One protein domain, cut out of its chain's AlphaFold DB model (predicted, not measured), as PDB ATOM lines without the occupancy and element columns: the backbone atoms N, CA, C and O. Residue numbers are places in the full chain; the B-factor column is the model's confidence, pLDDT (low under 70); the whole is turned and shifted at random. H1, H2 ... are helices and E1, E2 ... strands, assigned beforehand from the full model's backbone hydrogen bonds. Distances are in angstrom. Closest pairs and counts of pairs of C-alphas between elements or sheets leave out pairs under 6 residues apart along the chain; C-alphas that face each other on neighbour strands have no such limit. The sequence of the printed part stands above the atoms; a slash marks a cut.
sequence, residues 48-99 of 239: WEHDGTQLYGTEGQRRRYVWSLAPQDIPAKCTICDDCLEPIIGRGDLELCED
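What this domain is: This is residues 48 to 99 of the 239 residues of an uncharacterized protein of Sulfitobacter litoralis (UniProt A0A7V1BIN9). A small sheet of five short strands, strongly twisted and curled like part of a barrel, has one helix, H1, crossing over one face. H1 joins the edge strands E4 and E5 along the chain, and a long loop, residues 68 to 78, joins E3 to E4. The printed part has 52 residues, with one named helix and five named strands that follow along the chain as E1, E2, E3, E4, H1, E5; the sheet runs E4 - E1 - E2 - E3 - E5, all antiparallel. The class is mixed and the whole compact, with a radius of gyration of the C-alphas of 10.0 A and spans of 29 by 20 by 20 A.

How they stand to each other: Start at E1, residues 48 to 50, a hairpin with E2, residues 54 to 57; look for N 49 and O 56, 3.0 A apart. E2 makes a hairpin with E3, residues 64 to 67, where N 55 and O 65 are 2.9 A apart. These three are a meander, each strand the antiparallel neighbour of the one before. E4, residues 79 to 81, completes a Greek key, its fourth strand the antiparallel neighbour of its first: N 48 and O 80 are 2.7 A apart. H1, residues 82 to 91, is on the sheet at a height of 9.8 A; 4 of its 6 O i to N i+4 pairs are within hydrogen-bond range. It runs across the strands, at 63 degrees on the local plane to E5, residues 94 to 98; their closest C-alphas, Ile 88 and Leu 94, are 6.6 A apart. E5 and E3 are antiparallel neighbours, with N 66 and O 95 2.8 A apart, within hydrogen-bond range; E4 and E5 are apart.

Where its parts are: Find C-alpha 48 at (61.654, 76.980, -39.867), where E1 begins. H1 runs 14.4 A from C-alpha 82 at (63.119, 84.403, -38.528). E5, 11.8 A long, ends at C-alpha 98, (47.819, 77.942, -39.272).

The domain as a whole: The C-alphas farthest apart, Gly 60 and Gln 72, are 29.7 A apart. The printed part has no cut; the link E3 to E4 is long. Expect pLDDT under 70 at residues 51 to 52, 58 to 60 and 69 to 79.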
ATOM      1  N   TRP A  48      62.762  77.434 -39.049       75.06
ATOM      2  CA  TRP A  48      61.654  76.980 -39.867       75.06
ATOM      3  C   TRP A  48      62.135  75.896 -40.808       75.06
ATOM      4  O   TRP A  48      63.115  76.102 -41.515       75.06
ATOM      5  N   GLU A  49      61.447  74.767 -40.853       70.31
ATOM      6  CA  GLU A  49      61.700  73.745 -41.868       70.31
ATOM      7  C   GLU A  49      60.698  73.933 -43.004       70.31
ATOM      8  O   GLU A  49      59.521  74.182 -42.746       70.31
ATOM      9  N   HIS A  50      61.131  73.808 -44.257       71.44
ATOM     10  CA  HIS A  50      60.191  73.676 -45.366       71.44
ATOM     11  C   HIS A  50      60.462  72.442 -46.210       71.44
ATOM     12  O   HIS A  50      61.599  72.021 -46.388       71.44
ATOM     13  N   ASP A  51      59.403  71.900 -46.794       63.78
ATOM     14  CA  ASP A  51      59.443  70.751 -47.706       63.78
ATOM     15  C   ASP A  51      59.329  71.156 -49.186       63.78
ATOM     16  O   ASP A  51      59.233  70.306 -50.069       63.78
ATOM     17  N   GLY A  52      59.368  72.464 -49.459       68.19
ATOM     18  CA  GLY A  52      59.202  73.022 -50.801       68.19
ATOM     19  C   GLY A  52      57.754  73.380 -51.145       68.19
ATOM     20  O   GLY A  52      57.478  73.730 -52.285       68.19
ATOM     21  N   THR A  53      56.811  73.311 -50.206       72.69
ATOM     22  CA  THR A  53      55.460  73.889 -50.367       72.69
ATOM     23  C   THR A  53      54.901  74.431 -49.053       72.69
ATOM     24  O   THR A  53      54.227  75.462 -49.050       72.69
ATOM     25  N   GLN A  54      55.248  73.808 -47.931       77.31
ATOM     26  CA  GLN A  54      54.878  74.251 -46.594       77.31
ATOM     27  C   GLN A  54      56.112  74.678 -45.809       77.31
ATOM     28  O   GLN A  54      57.182  74.089 -45.946       77.31
ATOM     29  N   LEU A  55      55.949  75.706 -44.979       80.00
ATOM     30  CA  LEU A  55      56.951  76.183 -44.034       80.00
ATOM     31  C   LEU A  55      56.416  76.012 -42.609       80.00
ATOM     32  O   LEU A  55      55.356  76.536 -42.263       80.00
ATOM     33  N   TYR A  56      57.179  75.311 -41.781       78.44
ATOM     34  CA  TYR A  56      56.817  74.899 -40.435       78.44
ATOM     35  C   TYR A  56      57.675  75.607 -39.402       78.44
ATOM     36  O   TYR A  56      58.897  75.490 -39.425       78.44
ATOM     37  N   GLY A  57      57.031  76.297 -38.463       74.56
ATOM     38  CA  GLY A  57      57.715  76.914 -37.334       74.56
ATOM     39  C   GLY A  57      58.178  75.857 -36.352       74.56
ATOM     40  O   GLY A  57      57.358  75.201 -35.701       74.56
ATOM     41  N   THR A  58      59.488  75.712 -36.217       68.44
ATOM     42  CA  THR A  58      60.099  74.856 -35.201       68.44
ATOM     43  C   THR A  58      60.301  75.659 -33.909       68.44
ATOM     44  O   THR A  58      60.050  76.860 -33.855       68.44
ATOM     45  N   GLU A  59      60.668  74.995 -32.812       63.22
ATOM     46  CA  GLU A  59      61.002  75.667 -31.542       63.22
ATOM     47  C   GLU A  59      59.948  76.677 -31.025       63.22
ATOM     48  O   GLU A  59      60.205  77.860 -30.823       63.22
ATOM     49  N   GLY A  60      58.730  76.197 -30.749       62.19
ATOM     50  CA  GLY A  60      57.716  76.968 -30.009       62.19
ATOM     51  C   GLY A  60      56.904  77.966 -30.838       62.19
ATOM     52  O   GLY A  60      55.977  78.565 -30.299       62.19
ATOM     53  N   GLN A  61      57.192  78.098 -32.133       72.19
ATOM     54  CA  GLN A  61      56.464  78.985 -33.043       72.19
ATOM     55  C   GLN A  61      55.148  78.374 -33.533       72.19
ATOM     56  O   GLN A  61      54.158  79.089 -33.627       72.19
ATOM     57  N   ARG A  62      55.129  77.061 -33.826       75.94
ATOM     58  CA  ARG A  62      53.937  76.249 -34.175       75.94
ATOM     59  C   ARG A  62      53.053  76.771 -35.318       75.94
ATOM     60  O   ARG A  62      51.964  76.249 -35.515       75.94
ATOM     61  N   ARG A  63      53.516  77.754 -36.085       82.69
ATOM     62  CA  ARG A  63      52.800  78.292 -37.244       82.69
ATOM     63  C   ARG A  63      53.124  77.491 -38.489       82.69
ATOM     64  O   ARG A  63      54.233  76.968 -38.619       82.69
ATOM     65  N   ARG A  64      52.178  77.464 -39.421       84.12
ATOM     66  CA  ARG A  64      52.374  76.867 -40.741       84.12
ATOM     67  C   ARG A  64      52.033  77.872 -41.821       84.12
ATOM     68  O   ARG A  64      50.958  78.467 -41.788       84.12
ATOM     69  N   TYR A  65      52.942  78.041 -42.771       85.94
ATOM     70  CA  TYR A  65      52.748  78.886 -43.942       85.94
ATOM     71  C   TYR A  65      52.797  78.052 -45.217       85.94
ATOM     72  O   TYR A  65      53.405  76.982 -45.247       85.94
ATOM     73  N   VAL A  66      52.175  78.568 -46.268       83.06
ATOM     74  CA  VAL A  66      52.150  77.980 -47.606       83.06
ATOM     75  C   VAL A  66      52.686  79.009 -48.583       83.06
ATOM     76  O   VAL A  66      52.389  80.195 -48.462       83.06
ATOM     77  N   TRP A  67      53.483  78.569 -49.548       83.56
ATOM     78  CA  TRP A  67      53.951  79.453 -50.610       83.56
ATOM     79  C   TRP A  67      52.794  79.843 -51.540       83.56
ATOM     80  O   TRP A  67      52.012  78.994 -51.965       83.56
ATOM     81  N   SER A  68      52.682  81.127 -51.869       74.25
ATOM     82  CA  SER A  68      51.722  81.663 -52.853       74.25
ATOM     83  C   SER A  68      52.309  81.736 -54.270       74.25
ATOM     84  O   SER A  68      51.692  82.257 -55.199       74.25
ATOM     85  N   LEU A  69      53.518  81.192 -54.444       69.31
ATOM     86  CA  LEU A  69      54.288  81.191 -55.682       69.31
ATOM     87  C   LEU A  69      54.203  79.842 -56.405       69.31
ATOM     88  O   LEU A  69      53.909  78.803 -55.812       69.31
ATOM     89  N   ALA A  70      54.499  79.852 -57.704       57.59
ATOM     90  CA  ALA A  70      54.537  78.636 -58.503       57.59
ATOM     91  C   ALA A  70      55.667  77.690 -58.037       57.59
ATOM     92  O   ALA A  70      56.691  78.164 -57.543       57.59
ATOM     93  N   PRO A  71      55.542  76.359 -58.222       54.44
ATOM     94  CA  PRO A  71      56.469  75.381 -57.643       54.44
ATOM     95  C   PRO A  71      57.949  75.598 -57.983       54.44
ATOM     96  O   PRO A  71      58.813  75.284 -57.172       54.44
ATOM     97  N   GLN A  72      58.251  76.125 -59.171       54.78
ATOM     98  CA  GLN A  72      59.619  76.423 -59.604       54.78
ATOM     99  C   GLN A  72      60.269  77.601 -58.863       54.78
ATOM    100  O   GLN A  72      61.490  77.734 -58.891       54.78
ATOM    101  N   ASP A  73      59.460  78.445 -58.226       63.09
ATOM    102  CA  ASP A  73      59.895  79.631 -57.490       63.09
ATOM    103  C   ASP A  73      60.010  79.354 -55.981       63.09
ATOM    104  O   ASP A  73      60.452  80.216 -55.217       63.09
ATOM    105  N   ILE A  74      59.640  78.143 -55.545       63.66
ATOM    106  CA  ILE A  74      59.760  77.720 -54.155       63.66
ATOM    107  C   ILE A  74      61.193  77.225 -53.905       63.66
ATOM    108  O   ILE A  74      61.702  76.400 -54.670       63.66
ATOM    109  N   PRO A  75      61.868  77.692 -52.840       61.78
ATOM    110  CA  PRO A  75      63.193  77.200 -52.490       61.78
ATOM    111  C   PRO A  75      63.212  75.675 -52.293       61.78
ATOM    112  O   PRO A  75      62.228  75.076 -51.848       61.78
ATOM    113  N   ALA A  76      64.355  75.044 -52.571       56.84
ATOM    114  CA  ALA A  76      64.586  73.631 -52.268       56.84
ATOM    115  C   ALA A  76      64.672  73.404 -50.750       56.84
ATOM    116  O   ALA A  76      65.167  74.278 -50.043       56.84
ATOM    117  N   LYS A  77      64.175  72.255 -50.263       60.47
ATOM    118  CA  LYS A  77      64.068  71.889 -48.835       60.47
ATOM    119  C   LYS A  77      65.291  72.341 -48.018       60.47
ATOM    120  O   LYS A  77      66.370  71.777 -48.173       60.47
ATOM    121  N   CYS A  78      65.110  73.339 -47.148       64.38
ATOM    122  CA  CYS A  78      66.144  73.855 -46.251       64.38
ATOM    123  C   CYS A  78      65.546  74.401 -44.937       64.38
ATOM    124  O   CYS A  78      64.326  74.454 -44.757       64.38
ATOM    125  N   THR A  79      66.413  74.799 -43.997       66.69
ATOM    126  CA  THR A  79      66.007  75.384 -42.705       66.69
ATOM    127  C   THR A  79      66.183  76.903 -42.698       66.69
ATOM    128  O   THR A  79      67.315  77.367 -42.726       66.69
ATOM    129  N   ILE A  80      65.114  77.694 -42.585       71.50
ATOM    130  CA  ILE A  80      65.127  79.172 -42.632       71.50
ATOM    131  C   ILE A  80      65.051  79.761 -41.208       71.50
ATOM    132  O   ILE A  80      64.372  79.208 -40.357       71.50
ATOM    133  N   CYS A  81      65.723  80.879 -40.905       74.69
ATOM    134  CA  CYS A  81      65.541  81.589 -39.623       74.69
ATOM    135  C   CYS A  81      64.511  82.732 -39.726       74.69
ATOM    136  O   CYS A  81      64.217  83.204 -40.823       74.69
ATOM    137  N   ASP A  82      64.055  83.263 -38.588       73.44
ATOM    138  CA  ASP A  82      63.119  84.403 -38.528       73.44
ATOM    139  C   ASP A  82      63.560  85.628 -39.350       73.44
ATOM    140  O   ASP A  82      62.767  86.174 -40.112       73.44
ATOM    141  N   ASP A  83      64.830  86.041 -39.245       74.38
ATOM    142  CA  ASP A  83      65.345  87.226 -39.957       74.38
ATOM    143  C   ASP A  83      65.342  87.027 -41.488       74.38
ATOM    144  O   ASP A  83      65.181  87.983 -42.245       74.38
ATOM    145  N   CYS A  84      65.526  85.789 -41.959       74.19
ATOM    146  CA  CYS A  84      65.455  85.443 -43.381       74.19
ATOM    147  C   CYS A  84      64.008  85.250 -43.853       74.19
ATOM    148  O   CYS A  84      63.712  85.462 -45.028       74.19
ATOM    149  N   LEU A  85      63.118  84.850 -42.945       78.69
ATOM    150  CA  LEU A  85      61.704  84.635 -43.211       78.69
ATOM    151  C   LEU A  85      60.922  85.950 -43.321       78.69
ATOM    152  O   LEU A  85      60.071  86.091 -44.199       78.69
ATOM    153  N   GLU A  86      61.205  86.919 -42.451       80.56
ATOM    154  CA  GLU A  86      60.462  88.182 -42.352       80.56
ATOM    155  C   GLU A  86      60.343  88.935 -43.701       80.56
ATOM    156  O   GLU A  86      59.232  89.345 -44.051       80.56
ATOM    157  N   PRO A  87      61.397  89.043 -44.540       78.12
ATOM    158  CA  PRO A  87      61.289  89.641 -45.872       78.12
ATOM    159  C   PRO A  87      60.430  88.842 -46.860       78.12
ATOM    160  O   PRO A  87      59.890  89.413 -47.805       78.12
ATOM    161  N   ILE A  88      60.325  87.523 -46.695       79.94
ATOM    162  CA  ILE A  88      59.521  86.652 -47.563       79.94
ATOM    163  C   ILE A  88      58.040  86.845 -47.227       79.94
ATOM    164  O   ILE A  88      57.239  87.121 -48.119       79.94
ATOM    165  N   ILE A  89      57.705  86.825 -45.934       80.62
ATOM    166  CA  ILE A  89      56.358  87.154 -45.450       80.62
ATOM    167  C   ILE A  89      55.976  88.580 -45.875       80.62
ATOM    168  O   ILE A  89      54.889  88.797 -46.401       80.62
ATOM    169  N   GLY A  90      56.880  89.552 -45.715       79.38
ATOM    170  CA  GLY A  90      56.628  90.954 -46.065       79.38
ATOM    171  C   GLY A  90      56.361  91.212 -47.554       79.38
ATOM    172  O   GLY A  90      55.762  92.234 -47.888       79.38
ATOM    173  N   ARG A  91      56.775  90.302 -48.447       81.62
ATOM    174  CA  ARG A  91      56.471  90.358 -49.888       81.62
ATOM    175  C   ARG A  91      55.113  89.754 -50.251       81.62
ATOM    176  O   ARG A  91      54.628  90.023 -51.344       81.62
ATOM    177  N   GLY A  92      54.494  88.999 -49.342       80.31
ATOM    178  CA  GLY A  92      53.264  88.251 -49.611       80.31
ATOM    179  C   GLY A  92      53.497  86.903 -50.300       80.31
ATOM    180  O   GLY A  92      52.537  86.286 -50.751       80.31
ATOM    181  N   ASP A  93      54.748  86.434 -50.358       82.62
ATOM    182  CA  ASP A  93      55.121  85.152 -50.980       82.62
ATOM    183  C   ASP A  93      54.717  83.938 -50.113       82.62
ATOM    184  O   ASP A  93      54.745  82.794 -50.570       82.62
ATOM    185  N   LEU A  94      54.381  84.183 -48.841       85.75
ATOM    186  CA  LEU A  94      53.948  83.188 -47.866       85.75
ATOM    187  C   LEU A  94      52.617  83.596 -47.244       85.75
ATOM    188  O   LEU A  94      52.480  84.692 -46.697       85.75
ATOM    189  N   GLU A  95      51.674  82.664 -47.253       85.62
ATOM    190  CA  GLU A  95      50.357  82.814 -46.650       85.62
ATOM    191  C   GLU A  95      50.264  81.969 -45.384       85.62
ATOM    192  O   GLU A  95      50.646  80.796 -45.367       85.62
ATOM    193  N   LEU A  96      49.795  82.575 -44.291       85.81
ATOM    194  CA  LEU A  96      49.621  81.882 -43.018       85.81
ATOM    195  C   LEU A  96      48.442  80.916 -43.138       85.81
ATOM    196  O   LEU A  96      47.302  81.347 -43.258       85.81
ATOM    197  N   CYS A  97      48.728  79.621 -43.073       81.50
ATOM    198  CA  CYS A  97      47.715  78.575 -43.067       81.50
ATOM    199  C   CYS A  97      47.231  78.309 -41.640       81.50
ATOM    200  O   CYS A  97      46.030  78.293 -41.399       81.50
ATOM    201  N   GLU A  98      48.153  78.193 -40.677       83.62
ATOM    202  CA  GLU A  98      47.819  77.942 -39.272       83.62
ATOM    203  C   GLU A  98      48.586  78.843 -38.305       83.62
ATOM    204  O   GLU A  98      49.801  79.023 -38.442       83.62
ATOM    205  N   ASP A  99      47.880  79.370 -37.300       82.12
ATOM    206  CA  ASP A  99      48.470  80.164 -36.224       82.12
ATOM    207  C   ASP A  99      49.278  79.309 -35.231       82.12
ATOM    208  O   ASP A  99      49.372  78.088 -35.323       82.12
TER     209      ASP A  99